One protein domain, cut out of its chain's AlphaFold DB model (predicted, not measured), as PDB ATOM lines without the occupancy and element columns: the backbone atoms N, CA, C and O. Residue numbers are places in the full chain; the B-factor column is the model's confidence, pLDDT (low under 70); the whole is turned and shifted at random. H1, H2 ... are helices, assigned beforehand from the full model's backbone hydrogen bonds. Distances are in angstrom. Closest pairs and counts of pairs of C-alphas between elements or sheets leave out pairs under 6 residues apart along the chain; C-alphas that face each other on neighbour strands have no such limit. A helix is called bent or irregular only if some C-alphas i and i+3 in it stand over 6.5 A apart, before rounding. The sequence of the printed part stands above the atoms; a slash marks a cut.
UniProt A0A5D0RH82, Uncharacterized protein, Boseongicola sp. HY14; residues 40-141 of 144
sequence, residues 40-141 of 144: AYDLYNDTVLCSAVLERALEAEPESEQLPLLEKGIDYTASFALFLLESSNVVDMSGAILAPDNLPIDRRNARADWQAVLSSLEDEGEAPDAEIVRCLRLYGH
ATOM      1  N   ALA A  40       4.979 -21.714 -28.091       91.19
ATOM      2  CA  ALA A  40       6.008 -21.037 -28.892       91.19
ATOM      3  C   ALA A  40       7.284 -21.878 -29.080       91.19
ATOM      4  O   ALA A  40       7.885 -21.848 -30.151       91.19
ATOM      5  N   TYR A  41       7.685 -22.630 -28.054       91.06
ATOM      6  CA  TYR A  41       8.831 -23.534 -28.125       91.06
ATOM      7  C   TYR A  41       8.525 -24.765 -28.975       91.06
ATOM      8  O   TYR A  41       9.319 -25.093 -29.844       91.06
ATOM      9  N   ASP A  42       7.357 -25.381 -28.798       90.00
ATOM     10  CA  ASP A  42       6.925 -26.540 -29.583       90.00
ATOM     11  C   ASP A  42       6.860 -26.192 -31.078       90.00
ATOM     12  O   ASP A  42       7.340 -26.952 -31.914       90.00
ATOM     13  N   LEU A  43       6.333 -25.007 -31.416       92.31
ATOM     14  CA  LEU A  43       6.295 -24.515 -32.794       92.31
ATOM     15  C   LEU A  43       7.698 -24.241 -33.355       92.31
ATOM     16  O   LEU A  43       7.983 -24.593 -34.498       92.31
ATOM     17  N   TYR A  44       8.578 -23.623 -32.561       94.56
ATOM     18  CA  TYR A  44       9.968 -23.392 -32.955       94.56
ATOM     19  C   TYR A  44      10.709 -24.713 -33.198       94.56
ATOM     20  O   TYR A  44      11.323 -24.888 -34.248       94.56
ATOM     21  N   ASN A  45      10.595 -25.656 -32.265       92.50
ATOM     22  CA  ASN A  45      11.237 -26.960 -32.345       92.50
ATOM     23  C   ASN A  45      10.744 -27.756 -33.562       92.50
ATOM     24  O   ASN A  45      11.558 -28.253 -34.335       92.50
ATOM     25  N   ASP A  46       9.427 -27.799 -33.799       91.94
ATOM     26  CA  ASP A  46       8.839 -28.428 -34.992       91.94
ATOM     27  C   ASP A  46       9.370 -27.815 -36.295       91.94
ATOM     28  O   ASP A  46       9.725 -28.537 -37.228       91.94
ATOM     29  N   THR A  47       9.482 -26.484 -36.343       94.94
ATOM     30  CA  THR A  47      10.007 -25.763 -37.511       94.94
ATOM     31  C   THR A  47      11.462 -26.152 -37.793       94.94
ATOM     32  O   THR A  47      11.816 -26.461 -38.934       94.94
ATOM     33  N   VAL A  48      12.312 -26.169 -36.762       95.62
ATOM     34  CA  VAL A  48      13.738 -26.515 -36.890       95.62
ATOM     35  C   VAL A  48      13.923 -27.994 -37.253       95.62
ATOM     36  O   VAL A  48      14.741 -28.307 -38.120       95.62
ATOM     37  N   LEU A  49      13.137 -28.899 -36.663       93.69
ATOM     38  CA  LEU A  49      13.140 -30.322 -37.017       93.69
ATOM     39  C   LEU A  49      12.709 -30.539 -38.469       93.69
ATOM     40  O   LEU A  49      13.372 -31.271 -39.202       93.69
ATOM     41  N   CYS A  50      11.659 -29.858 -38.935       94.88
ATOM     42  CA  CYS A  50      11.256 -29.965 -40.332       94.88
ATOM     43  C   CYS A  50      12.303 -29.410 -41.305       94.88
ATOM     44  O   CYS A  50      12.477 -29.992 -42.372       94.88
ATOM     45  N   SER A  51      13.061 -28.366 -40.945       94.94
ATOM     46  CA  SER A  51      14.226 -27.946 -41.743       94.94
ATOM     47  C   SER A  51      15.217 -29.101 -41.920       94.94
ATOM     48  O   SER A  51      15.671 -29.349 -43.034       94.94
ATOM     49  N   ALA A  52      15.528 -29.839 -40.849       95.00
ATOM     50  CA  ALA A  52      16.449 -30.973 -40.905       95.00
ATOM     51  C   ALA A  52      15.913 -32.136 -41.763       95.00
ATOM     52  O   ALA A  52      16.671 -32.712 -42.546       95.00
ATOM     53  N   VAL A  53      14.618 -32.452 -41.654       94.50
ATOM     54  CA  VAL A  53      13.959 -33.480 -42.480       94.50
ATOM     55  C   VAL A  53      14.055 -33.126 -43.965       94.50
ATOM     56  O   VAL A  53      14.486 -33.949 -44.773       94.50
ATOM     57  N   LEU A  54      13.698 -31.890 -44.325       95.12
ATOM     58  CA  LEU A  54      13.682 -31.433 -45.715       95.12
ATOM     59  C   LEU A  54      15.093 -31.330 -46.307       95.12
ATOM     60  O   LEU A  54      15.299 -31.727 -47.450       95.12
ATOM     61  N   GLU A  55      16.082 -30.875 -45.532       95.00
ATOM     62  CA  GLU A  55      17.492 -30.883 -45.952       95.00
ATOM     63  C   GLU A  55      17.986 -32.297 -46.268       95.00
ATOM     64  O   GLU A  55      18.687 -32.495 -47.259       95.00
ATOM     65  N   ARG A  56      17.612 -33.299 -45.462       92.56
ATOM     66  CA  ARG A  56      17.992 -34.690 -45.745       92.56
ATOM     67  C   ARG A  56      17.272 -35.272 -46.944       92.56
ATOM     68  O   ARG A  56      17.907 -35.977 -47.720       92.56
ATOM     69  N   ALA A  57      15.999 -34.944 -47.130       92.69
ATOM     70  CA  ALA A  57      15.273 -35.327 -48.334       92.69
ATOM     71  C   ALA A  57      15.897 -34.709 -49.598       92.69
ATOM     72  O   ALA A  57      15.997 -35.381 -50.618       92.69
ATOM     73  N   LEU A  58      16.378 -33.463 -49.519       93.56
ATOM     74  CA  LEU A  58      17.106 -32.805 -50.607       93.56
ATOM     75  C   LEU A  58      18.454 -33.488 -50.904       93.56
ATOM     76  O   LEU A  58      18.815 -33.675 -52.063       93.56
ATOM     77  N   GLU A  59      19.196 -33.876 -49.864       92.81
ATOM     78  CA  GLU A  59      20.478 -34.585 -49.989       92.81
ATOM     79  C   GLU A  59      20.341 -36.011 -50.532       92.81
ATOM     80  O   GLU A  59      21.296 -36.535 -51.101       92.81
ATOM     81  N   ALA A  60      19.166 -36.625 -50.384       89.56
ATOM     82  CA  ALA A  60      18.856 -37.957 -50.895       89.56
ATOM     83  C   ALA A  60      18.544 -37.991 -52.407       89.56
ATOM     84  O   ALA A  60      18.083 -39.015 -52.901       89.56
ATOM     85  N   GLU A  61      18.808 -36.898 -53.133       88.38
ATOM     86  CA  GLU A  61      18.564 -36.758 -54.576       88.38
ATOM     87  C   GLU A  61      17.087 -37.009 -54.950       88.38
ATOM     88  O   GLU A  61      16.754 -38.001 -55.604       88.38
ATOM     89  N   PRO A  62      16.173 -36.112 -54.532       86.19
ATOM     90  CA  PRO A  62      14.738 -36.294 -54.705       86.19
ATOM     91  C   PRO A  62      14.332 -36.250 -56.183       86.19
ATOM     92  O   PRO A  62      15.045 -35.736 -57.050       86.19
ATOM     93  N   GLU A  63      13.118 -36.720 -56.470       86.50
ATOM     94  CA  GLU A  63      12.512 -36.546 -57.790       86.50
ATOM     95  C   GLU A  63      12.433 -35.058 -58.180       86.50
ATOM     96  O   GLU A  63      12.187 -34.182 -57.345       86.50
ATOM     97  N   SER A  64      12.577 -34.759 -59.477       81.06
ATOM     98  CA  SER A  64      12.628 -33.378 -59.986       81.06
ATOM     99  C   SER A  64      11.404 -32.532 -59.633       81.06
ATOM    100  O   SER A  64      11.508 -31.311 -59.564       81.06
ATOM    101  N   GLU A  65      10.244 -33.160 -59.431       86.56
ATOM    102  CA  GLU A  65       9.005 -32.471 -59.051       86.56
ATOM    103  C   GLU A  65       8.980 -32.074 -57.566       86.56
ATOM    104  O   GLU A  65       8.352 -31.078 -57.211       86.56
ATOM    105  N   GLN A  66       9.685 -32.812 -56.703       87.00
ATOM    106  CA  GLN A  66       9.785 -32.506 -55.272       87.00
ATOM    107  C   GLN A  66      10.856 -31.454 -54.979       87.00
ATOM    108  O   GLN A  66      10.734 -30.721 -53.998       87.00
ATOM    109  N   LEU A  67      11.877 -31.348 -55.838       91.75
ATOM    110  CA  LEU A  67      13.018 -30.453 -55.649       91.75
ATOM    111  C   LEU A  67      12.612 -28.997 -55.316       91.75
ATOM    112  O   LEU A  67      13.059 -28.498 -54.282       91.75
ATOM    113  N   PRO A  68      11.712 -28.327 -56.071       92.12
ATOM    114  CA  PRO A  68      11.340 -26.944 -55.765       92.12
ATOM    115  C   PRO A  68      10.578 -26.800 -54.442       92.12
ATOM    116  O   PRO A  68      10.659 -25.763 -53.787       92.12
ATOM    117  N   LEU A  69       9.819 -27.828 -54.042       92.62
ATOM    118  CA  LEU A  69       9.060 -27.824 -52.789       92.62
ATOM    119  C   LEU A  69       9.994 -27.976 -51.582       92.62
ATOM    120  O   LEU A  69       9.778 -27.339 -50.552       92.62
ATOM    121  N   LEU A  70      11.038 -28.797 -51.724       94.50
ATOM    122  CA  LEU A  70      12.065 -28.997 -50.705       94.50
ATOM    123  C   LEU A  70      12.889 -27.727 -50.490       94.50
ATOM    124  O   LEU A  70      12.982 -27.264 -49.357       94.50
ATOM    125  N   GLU A  71      13.421 -27.127 -51.561       94.00
ATOM    126  CA  GLU A  71      14.174 -25.862 -51.487       94.00
ATOM    127  C   GLU A  71      13.346 -24.767 -50.804       94.00
ATOM    128  O   GLU A  71      13.786 -24.144 -49.837       94.00
ATOM    129  N   LYS A  72      12.092 -24.614 -51.233       93.75
ATOM    130  CA  LYS A  72      11.160 -23.659 -50.638       93.75
ATOM    131  C   LYS A  72      10.882 -23.938 -49.165       93.75
ATOM    132  O   LYS A  72      10.868 -23.009 -48.361       93.75
ATOM    133  N   GLY A  73      10.645 -25.197 -48.807       94.88
ATOM    134  CA  GLY A  73      10.374 -25.576 -47.425       94.88
ATOM    135  C   GLY A  73      11.568 -25.336 -46.504       94.88
ATOM    136  O   GLY A  73      11.384 -24.885 -45.372       94.88
ATOM    137  N   ILE A  74      12.790 -25.551 -46.991       95.50
ATOM    138  CA  ILE A  74      14.025 -25.244 -46.255       95.50
ATOM    139  C   ILE A  74      14.151 -23.731 -46.030       95.50
ATOM    140  O   ILE A  74      14.379 -23.289 -44.901       95.50
ATOM    141  N   ASP A  75      13.936 -22.919 -47.066       94.62
ATOM    142  CA  ASP A  75      14.000 -21.457 -46.949       94.62
ATOM    143  C   ASP A  75      12.914 -20.900 -46.013       94.62
ATOM    144  O   ASP A  75      13.180 -20.019 -45.180       94.62
ATOM    145  N   TYR A  76      11.692 -21.432 -46.112       95.06
ATOM    146  CA  TYR A  76      10.575 -21.019 -45.270       95.06
ATOM    147  C   TYR A  76      10.794 -21.404 -43.806       95.06
ATOM    148  O   TYR A  76      10.645 -20.553 -42.933       95.06
ATOM    149  N   THR A  77      11.194 -22.647 -43.519       96.12
ATOM    150  CA  THR A  77      11.470 -23.081 -42.137       96.12
ATOM    151  C   THR A  77      12.587 -22.261 -41.499       96.12
ATOM    152  O   THR A  77      12.437 -21.822 -40.359       96.12
ATOM    153  N   ALA A  78      13.666 -21.959 -42.228       94.56
ATOM    154  CA  ALA A  78      14.733 -21.099 -41.721       94.56
ATOM    155  C   ALA A  78      14.225 -19.685 -41.387       94.56
ATOM    156  O   ALA A  78      14.481 -19.176 -40.294       94.56
ATOM    157  N   SER A  79      13.470 -19.070 -42.301       95.19
ATOM    158  CA  SER A  79      12.917 -17.721 -42.120       95.19
ATOM    159  C   SER A  79      11.893 -17.662 -40.986       95.19
ATOM    160  O   SER A  79      11.898 -16.731 -40.180       95.19
ATOM    161  N   PHE A  80      11.032 -18.673 -40.885       95.50
ATOM    162  CA  PHE A  80      10.005 -18.749 -39.856       95.50
ATOM    163  C   PHE A  80      10.604 -19.005 -38.470       95.50
ATOM    164  O   PHE A  80      10.206 -18.359 -37.505       95.50
ATOM    165  N   ALA A  81      11.624 -19.862 -38.366       96.38
ATOM    166  CA  ALA A  81      12.354 -20.066 -37.117       96.38
ATOM    167  C   ALA A  81      13.012 -18.763 -36.626       96.38
ATOM    168  O   ALA A  81      12.890 -18.419 -35.451       96.38
ATOM    169  N   LEU A  82      13.638 -17.998 -37.528       96.75
ATOM    170  CA  LEU A  82      14.169 -16.661 -37.230       96.75
ATOM    171  C   LEU A  82      13.083 -15.719 -36.702       96.75
ATOM    172  O   LEU A  82      13.254 -15.133 -35.635       96.75
ATOM    173  N   PHE A  83      11.946 -15.632 -37.395       95.19
ATOM    174  CA  PHE A  83      10.807 -14.818 -36.966       95.19
ATOM    175  C   PHE A  83      10.312 -15.194 -35.556       95.19
ATOM    176  O   PHE A  83      10.045 -14.320 -34.726       95.19
ATOM    177  N   LEU A  84      10.219 -16.494 -35.252       95.31
ATOM    178  CA  LEU A  84       9.821 -16.970 -33.927       95.31
ATOM    179  C   LEU A  84      10.816 -16.522 -32.848       95.31
ATOM    180  O   LEU A  84      10.390 -16.031 -31.799       95.31
ATOM    181  N   LEU A  85      12.120 -16.627 -33.107       95.94
ATOM    182  CA  LEU A  85      13.168 -16.193 -32.176       95.94
ATOM    183  C   LEU A  85      13.180 -14.672 -31.970       95.94
ATOM    184  O   LEU A  85      13.328 -14.203 -30.842       95.94
ATOM    185  N   GLU A  86      12.960 -13.889 -33.026       95.75
ATOM    186  CA  GLU A  86      12.873 -12.423 -32.944       95.75
ATOM    187  C   GLU A  86      11.712 -11.954 -32.054       95.75
ATOM    188  O   GLU A  86      11.815 -10.923 -31.384       95.75
ATOM    189  N   SER A  87      10.638 -12.745 -31.959       90.94
ATOM    190  CA  SER A  87       9.512 -12.453 -31.064       90.94
ATOM    191  C   SER A  87       9.877 -12.494 -29.571       90.94
ATOM    192  O   SER A  87       9.089 -12.030 -28.748       90.94
ATOM    193  N   SER A  88      11.054 -13.029 -29.209       84.44
ATOM    194  CA  SER A  88      11.560 -13.150 -27.829       84.44
ATOM    195  C   SER A  88      10.641 -13.930 -26.872       84.44
ATOM    196  O   SER A  88      10.736 -13.780 -25.655       84.44
ATOM    197  N   ASN A  89       9.750 -14.772 -27.410       90.56
ATOM    198  CA  ASN A  89       8.786 -15.569 -26.638       90.56
ATOM    199  C   ASN A  89       9.106 -17.068 -26.619       90.56
ATOM    200  O   ASN A  89       8.381 -17.853 -26.004       90.56
ATOM    201  N   VAL A  90      10.171 -17.482 -27.305       92.69
ATOM    202  CA  VAL A  90      10.604 -18.878 -27.342       92.69
ATOM    203  C   VAL A  90      11.435 -19.150 -26.094       92.69
ATOM    204  O   VAL A  90      12.565 -18.683 -25.976       92.69
ATOM    205  N   VAL A  91      10.853 -19.883 -25.145       90.81
ATOM    206  CA  VAL A  91      11.511 -20.289 -23.897       90.81
ATOM    207  C   VAL A  91      11.784 -21.782 -23.953       90.81
ATOM    208  O   VAL A  91      10.837 -22.568 -24.010       90.81
ATOM    209  N   ASP A  92      13.059 -22.155 -23.918       88.44
ATOM    210  CA  ASP A  92      13.486 -23.546 -23.980       88.44
ATOM    211  C   ASP A  92      13.132 -24.342 -22.711       88.44
ATOM    212  O   ASP A  92      12.593 -23.829 -21.719       88.44
ATOM    213  N   MET A  93      13.463 -25.631 -22.733       85.81
ATOM    214  CA  MET A  93      13.192 -26.548 -21.627       85.81
ATOM    215  C   MET A  93      13.999 -26.243 -20.358       85.81
ATOM    216  O   MET A  93      13.572 -26.613 -19.262       85.81
ATOM    217  N   SER A  94      15.116 -25.522 -20.475       86.94
ATOM    218  CA  SER A  94      15.891 -25.022 -19.334       86.94
ATOM    219  C   SER A  94      15.307 -23.738 -18.727       86.94
ATOM    220  O   SER A  94      15.695 -23.337 -17.627       86.94
ATOM    221  N   GLY A  95      14.345 -23.110 -19.409       87.75
ATOM    222  CA  GLY A  95      13.774 -21.820 -19.037       87.75
ATOM    223  C   GLY A  95      14.529 -20.621 -19.615       87.75
ATOM    224  O   GLY A  95      14.232 -19.488 -19.231       87.75
ATOM    225  N   ALA A  96      15.487 -20.838 -20.518       91.88
ATOM    226  CA  ALA A  96      16.200 -19.771 -21.204       91.88
ATOM    227  C   ALA A  96      15.387 -19.253 -22.396       91.88
ATOM    228  O   ALA A  96      14.764 -20.020 -23.127       91.88
ATOM    229  N   ILE A  97      15.400 -17.934 -22.599       93.31
ATOM    230  CA  ILE A  97      14.844 -17.328 -23.813       93.31
ATOM    231  C   ILE A  97      15.848 -17.555 -24.942       93.31
ATOM    232  O   ILE A  97      17.008 -17.155 -24.819       93.31
ATOM    233  N   LEU A  98      15.396 -18.178 -26.025       94.19
ATOM    234  CA  LEU A  98      16.195 -18.352 -27.230       94.19
ATOM    235  C   LEU A  98      16.219 -17.049 -28.036       94.19
ATOM    236  O   LEU A  98      15.211 -16.355 -28.167       94.19
ATOM    237  N   ALA A  99      17.389 -16.729 -28.577       95.44
ATOM    238  CA  ALA A  99      17.652 -15.574 -29.423       95.44
ATOM    239  C   ALA A  99      18.000 -16.028 -30.853       95.44
ATOM    240  O   ALA A  99      18.401 -17.175 -31.045       95.44
ATOM    241  N   PRO A 100      17.927 -15.143 -31.866       96.94
ATOM    242  CA  PRO A 100      18.281 -15.483 -33.250       96.94
ATOM    243  C   PRO A 100      19.657 -16.153 -33.417       96.94
ATOM    244  O   PRO A 100      19.814 -17.049 -34.246       96.94
ATOM    245  N   ASP A 101      20.634 -15.789 -32.582       95.94
ATOM    246  CA  ASP A 101      21.984 -16.372 -32.580       95.94
ATOM    247  C   ASP A 101      22.015 -17.866 -32.192       95.94
ATOM    248  O   ASP A 101      23.016 -18.545 -32.433       95.94
ATOM    249  N   ASN A 102      20.932 -18.405 -31.617       95.00
ATOM    250  CA  ASN A 102      20.783 -19.831 -31.322       95.00
ATOM    251  C   ASN A 102      20.462 -20.665 -32.574       95.00
ATOM    252  O   ASN A 102      20.837 -21.835 -32.641       95.00
ATOM    253  N   LEU A 103      19.848 -20.080 -33.609       95.19
ATOM    254  CA  LEU A 103      19.365 -20.847 -34.762       95.19
ATOM    255  C   LEU A 103      20.449 -21.699 -35.459       95.19
ATOM    256  O   LEU A 103      20.167 -22.852 -35.798       95.19
ATOM    257  N   PRO A 104      21.693 -21.217 -35.678       95.06
ATOM    258  CA  PRO A 104      22.722 -22.028 -36.326       95.06
ATOM    259  C   PRO A 104      23.117 -23.280 -35.536       95.06
ATOM    260  O   PRO A 104      23.496 -24.285 -36.143       95.06
ATOM    261  N   ILE A 105      23.084 -23.225 -34.198       93.50
ATOM    262  CA  ILE A 105      23.396 -24.394 -33.370       93.50
ATOM    263  C   ILE A 105      22.195 -25.335 -33.282       93.50
ATOM    264  O   ILE A 105      22.375 -26.541 -33.427       93.50
ATOM    265  N   ASP A 106      20.982 -24.796 -33.181       93.94
ATOM    266  CA  ASP A 106      19.755 -25.590 -33.096       93.94
ATOM    267  C   ASP A 106      19.505 -26.381 -34.387       93.94
ATOM    268  O   ASP A 106      19.261 -27.584 -34.329       93.94
ATOM    269  N   ARG A 107      19.700 -25.768 -35.566       93.81
ATOM    270  CA  ARG A 107      19.626 -26.481 -36.859       93.81
ATOM    271  C   ARG A 107      20.652 -27.603 -36.967       93.81
ATOM    272  O   ARG A 107      20.351 -28.679 -37.480       93.81
ATOM    273  N   ARG A 108      21.877 -27.369 -36.484       92.75
ATOM    274  CA  ARG A 108      22.932 -28.393 -36.487       92.75
ATOM    275  C   ARG A 108      22.559 -29.574 -35.596       92.75
ATOM    276  O   ARG A 108      22.788 -30.711 -35.999       92.75
ATOM    277  N   ASN A 109      22.012 -29.296 -34.416       91.62
ATOM    278  CA  ASN A 109      21.579 -30.324 -33.475       91.62
ATOM    279  C   ASN A 109      20.410 -31.121 -34.057       91.62
ATOM    280  O   ASN A 109      20.543 -32.328 -34.210       91.62
ATOM    281  N   ALA A 110      19.361 -30.452 -34.544       92.19
ATOM    282  CA  ALA A 110      18.218 -31.107 -35.180       92.19
ATOM    283  C   ALA A 110      18.625 -32.009 -36.356       92.19
ATOM    284  O   ALA A 110      18.103 -33.108 -36.519       92.19
ATOM    285  N   ARG A 111      19.610 -31.590 -37.158       92.12
ATOM    286  CA  ARG A 111      20.167 -32.422 -38.232       92.12
ATOM    287  C   ARG A 111      20.912 -33.657 -37.720       92.12
ATOM    288  O   ARG A 111      20.882 -34.694 -38.384       92.12
ATOM    289  N   ALA A 112      21.625 -33.541 -36.602       90.88
ATOM    290  CA  ALA A 112      22.302 -34.670 -35.972       90.88
ATOM    291  C   ALA A 112      21.292 -35.650 -35.357       90.88
ATOM    292  O   ALA A 112      21.424 -36.856 -35.553       90.88
ATOM    293  N   ASP A 113      20.257 -35.130 -34.702       88.44
ATOM    294  CA  ASP A 113      19.196 -35.929 -34.093       88.44
ATOM    295  C   ASP A 113      18.390 -36.663 -35.168       88.44
ATOM    296  O   ASP A 113      18.221 -37.879 -35.097       88.44
ATOM    297  N   TRP A 114      18.002 -35.968 -36.241       91.31
ATOM    298  CA  TRP A 114      17.324 -36.593 -37.375       91.31
ATOM    299  C   TRP A 114      18.182 -37.670 -38.051       91.31
ATOM    300  O   TRP A 114      17.674 -38.719 -38.434       91.31
ATOM    301  N   GLN A 115      19.501 -37.473 -38.145       89.88
ATOM    302  CA  GLN A 115      20.400 -38.514 -38.653       89.88
ATOM    303  C   GLN A 115      20.381 -39.773 -37.775       89.88
ATOM    304  O   GLN A 115      20.451 -40.877 -38.311       89.88
ATOM    305  N   ALA A 116      20.294 -39.621 -36.451       88.69
ATOM    306  CA  ALA A 116      20.178 -40.756 -35.541       88.69
ATOM    307  C   ALA A 116      18.834 -41.486 -35.714       88.69
ATOM    308  O   ALA A 116      18.811 -42.716 -35.699       88.69
ATOM    309  N   VAL A 117      17.744 -40.744 -35.946       86.69
ATOM    310  CA  VAL A 117      16.426 -41.318 -36.267       86.69
ATOM    311  C   VAL A 117      16.471 -42.113 -37.566       86.69
ATOM    312  O   VAL A 117      16.053 -43.265 -37.576       86.69
ATOM    313  N   LEU A 118      17.037 -41.546 -38.637       85.62
ATOM    314  CA  LEU A 118      17.171 -42.239 -39.922       85.62
ATOM    315  C   LEU A 118      17.923 -43.564 -39.784       85.62
ATOM    316  O   LEU A 118      17.469 -44.570 -40.314       85.62
ATOM    317  N   SER A 119      19.027 -43.588 -39.033       83.62
ATOM    318  CA  SER A 119      19.759 -44.836 -38.786       83.62
ATOM    319  C   SER A 119      18.912 -45.882 -38.053       83.62
ATOM    320  O   SER A 119      19.017 -47.062 -38.359       83.62
ATOM    321  N   SER A 120      18.043 -45.462 -37.128       81.44
ATOM    322  CA  SER A 120      17.104 -46.372 -36.457       81.44
ATOM    323  C   SER A 120      16.026 -46.901 -37.408       81.44
ATOM    324  O   SER A 120      15.719 -48.088 -37.373       81.44
ATOM    325  N   LEU A 121      15.467 -46.045 -38.268       80.25
ATOM    326  CA  LEU A 121      14.467 -46.446 -39.265       80.25
ATOM    327  C   LEU A 121      15.053 -47.435 -40.280       80.25
ATOM    328  O   LEU A 121      14.411 -48.426 -40.615       80.25
ATOM    329  N   GLU A 122      16.290 -47.206 -40.727       79.94
ATOM    330  CA  GLU A 122      17.007 -48.116 -41.626       79.94
ATOM    331  C   GLU A 122      17.191 -49.511 -41.008       79.94
ATOM    332  O   GLU A 122      16.957 -50.514 -41.687       79.94
ATOM    333  N   ASP A 123      17.551 -49.585 -39.721       78.31
ATOM    334  CA  ASP A 123      17.682 -50.849 -38.983       78.31
ATOM    335  C   ASP A 123      16.340 -51.605 -38.877       78.31
ATOM    336  O   ASP A 123      16.312 -52.840 -38.849       78.31
ATOM    337  N   GLU A 124      15.224 -50.873 -38.855       78.12
ATOM    338  CA  GLU A 124      13.858 -51.406 -38.787       78.12
ATOM    339  C   GLU A 124      13.227 -51.651 -40.176       78.12
ATOM    340  O   GLU A 124      12.181 -52.296 -40.282       78.12
ATOM    341  N   GLY A 125      13.892 -51.223 -41.256       77.94
ATOM    342  CA  GLY A 125      13.396 -51.333 -42.630       77.94
ATOM    343  C   GLY A 125      12.279 -50.340 -42.973       77.94
ATOM    344  O   GLY A 125      11.507 -50.586 -43.904       77.94
ATOM    345  N   GLU A 126      12.178 -49.243 -42.225       76.69
ATOM    346  CA  GLU A 126      11.206 -48.169 -42.421       76.69
ATOM    347  C   GLU A 126      11.799 -47.019 -43.254       76.69
ATOM    348  O   GLU A 126      13.008 -46.789 -43.271       76.69
ATOM    349  N   ALA A 127      10.938 -46.289 -43.970       79.25
ATOM    350  CA  ALA A 127      11.325 -45.142 -44.793       79.25
ATOM    351  C   ALA A 127      10.791 -43.830 -44.187       79.25
ATOM    352  O   ALA A 127       9.662 -43.816 -43.695       79.25
ATOM    353  N   PRO A 128      11.532 -42.710 -44.288       85.50
ATOM    354  CA  PRO A 128      11.152 -41.420 -43.699       85.50
ATOM    355  C   PRO A 128      10.072 -40.646 -44.485       85.50
ATOM    356  O   PRO A 128       9.883 -39.443 -44.283       85.50
ATOM    357  N   ASP A 129       9.386 -41.289 -45.436       85.69
ATOM    358  CA  ASP A 129       8.475 -40.625 -46.380       85.69
ATOM    359  C   ASP A 129       7.333 -39.883 -45.671       85.69
ATOM    360  O   ASP A 129       6.893 -38.818 -46.118       85.69
ATOM    361  N   ALA A 130       6.849 -40.423 -44.549       85.44
ATOM    362  CA  ALA A 130       5.761 -39.827 -43.785       85.44
ATOM    363  C   ALA A 130       6.156 -38.456 -43.208       85.44
ATOM    364  O   ALA A 130       5.385 -37.492 -43.304       85.44
ATOM    365  N   GLU A 131       7.365 -38.348 -42.662       89.19
ATOM    366  CA  GLU A 131       7.919 -37.124 -42.091       89.19
ATOM    367  C   GLU A 131       8.199 -36.090 -43.181       89.19
ATOM    368  O   GLU A 131       7.859 -34.914 -43.014       89.19
ATOM    369  N   ILE A 132       8.728 -36.523 -44.330       90.06
ATOM    370  CA  ILE A 132       8.959 -35.648 -45.488       90.06
ATOM    371  C   ILE A 132       7.630 -35.053 -45.967       90.06
ATOM    372  O   ILE A 132       7.502 -33.832 -46.089       90.06
ATOM    373  N   VAL A 133       6.603 -35.886 -46.168       89.06
ATOM    374  CA  VAL A 133       5.265 -35.438 -46.589       89.06
ATOM    375  C   VAL A 133       4.640 -34.492 -45.562       89.06
ATOM    376  O   VAL A 133       3.997 -33.509 -45.942       89.06
ATOM    377  N   ARG A 134       4.818 -34.757 -44.262       90.25
ATOM    378  CA  ARG A 134       4.343 -33.872 -43.190       90.25
ATOM    379  C   ARG A 134       5.011 -32.501 -43.275       90.25
ATOM    380  O   ARG A 134       4.306 -31.493 -43.285       90.25
ATOM    381  N   CYS A 135       6.336 -32.456 -43.368       92.56
ATOM    382  CA  CYS A 135       7.079 -31.200 -43.409       92.56
ATOM    383  C   CYS A 135       6.820 -30.411 -44.699       92.56
ATOM    384  O   CYS A 135       6.647 -29.197 -44.642       92.56
ATOM    385  N   LEU A 136       6.679 -31.081 -45.848       91.31
ATOM    386  CA  LEU A 136       6.277 -30.429 -47.098       91.31
ATOM    387  C   LEU A 136       4.865 -29.842 -47.022       91.31
ATOM    388  O   LEU A 136       4.640 -28.731 -47.489       91.31
ATOM    389  N   ARG A 137       3.920 -30.531 -46.375       89.44
ATOM    390  CA  ARG A 137       2.566 -29.994 -46.178       89.44
ATOM    391  C   ARG A 137       2.560 -28.728 -45.322       89.44
ATOM    392  O   ARG A 137       1.747 -27.842 -45.562       89.44
ATOM    393  N   LEU A 138       3.426 -28.673 -44.313       89.81
ATOM    394  CA  LEU A 138       3.518 -27.539 -43.394       89.81
ATOM    395  C   LEU A 138       4.333 -26.376 -43.968       89.81
ATOM    396  O   LEU A 138       4.037 -25.225 -43.675       89.81
ATOM    397  N   TYR A 139       5.355 -26.649 -44.776       91.75
ATOM    398  CA  TYR A 139       6.354 -25.631 -45.109       91.75
ATOM    399  C   TYR A 139       6.709 -25.556 -46.601       91.75
ATOM    400  O   TYR A 139       7.266 -24.557 -47.039       91.75
ATOM    401  N   GLY A 140       6.354 -26.557 -47.406       82.38
ATOM    402  CA  GLY A 140       6.692 -26.648 -48.833       82.38
ATOM    403  C   GLY A 140       5.712 -25.962 -49.794       82.38
ATOM    404  O   GLY A 140       5.879 -26.075 -51.007       82.38
ATOM    405  N   HIS A 141       4.686 -25.259 -49.301       80.88
ATOM    406  CA  HIS A 141       3.652 -24.617 -50.126       80.88
ATOM    407  C   HIS A 141       3.633 -23.088 -49.971       80.88
ATOM    408  O   HIS A 141       4.197 -22.540 -49.028       80.88
TER     409      HIS A 141
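This is residues 40 to 141 of the 144 residues of an uncharacterized protein of Boseongicola sp. HY14 (UniProt A0A5D0RH82). Two helices, H1 and H2, run side by side in opposite directions as a helical hairpin, and two more cross it on its two sides: the long H3 over one side and the short H4 over the other. The far end of H3, residues 119 to 124, sticks out with Gly 125, and a loop of residues 87 to 99 lies at the end of the hairpin where H2 finishes. The printed part has 102 residues with four named helices in the order H1, H2, H3, H4 and no named strand; its class is all helix. It is compact, with a radius of gyration of the C-alphas of 13.9 A, and spans 38 by 29 by 18 A.

H1, residues 40 to 59, and H2, residues 67 to 86, form a helical hairpin; they touch, closest at the C-alphas of Ser 51 and Ile 74, 5.3 A apart. They run opposite ways at a shallow tilt of 27 degrees. H3, residues 100 to 124, touches H1 with residues 106 to 114 alone, closest at the C-alphas of Ala 52 and Arg 111, 4.8 A apart; the two run the same way at a steep tilt of 60 degrees. H3 touches H2 with residues 100 to 103 alone, closest at the C-alphas of Leu 85 and Pro 100, 5.3 A apart, at a steep tilt of 46 degrees, opposite ways. H4, residues 129 to 139, touches H1, closest at the C-alphas of Cys 50 and Cys 135, 5.3 A apart, at a steep tilt of 59 degrees, opposite ways. H4 also touches residues 69 to 77 of H2, closest at the C-alphas of Gly 73 and Tyr 139, 4.6 A apart, at a steep tilt of 59 degrees, the same way. The helix packing is mostly crossed, with 1 of these 5 pairs at a shallow tilt. H3 and H4 are apart. In H1, H2 and H4 every O i to N i+4 pair is within hydrogen-bond range; in H3 19 of 21 are.

H1 begins at C-alpha 40 at (6.008, -21.037, -28.892) and is 28.9 A long from first to last C-alpha. H2 is 29.0 A long. H3, 36.6 A long, has a kink of 25 degrees near residue 107 and is only just irregular, with C-alphas 101 and 104 6.8 A apart; it ends at C-alpha 124 at (13.858, -51.406, -38.787). H4, 15.2 A long, ends at C-alpha 139 at (6.354, -25.631, -45.109).

The two C-alphas farthest apart are those of Ser 64 and Gly 95, at 42.6 A. The printed part has no cut. The link from H1 to H2 is short, that from H2 to H3 is long with 13 residues, and that from H3 to H4 is tight. The mean pLDDT of the printed part is 90.6, and no printed residue is under 70.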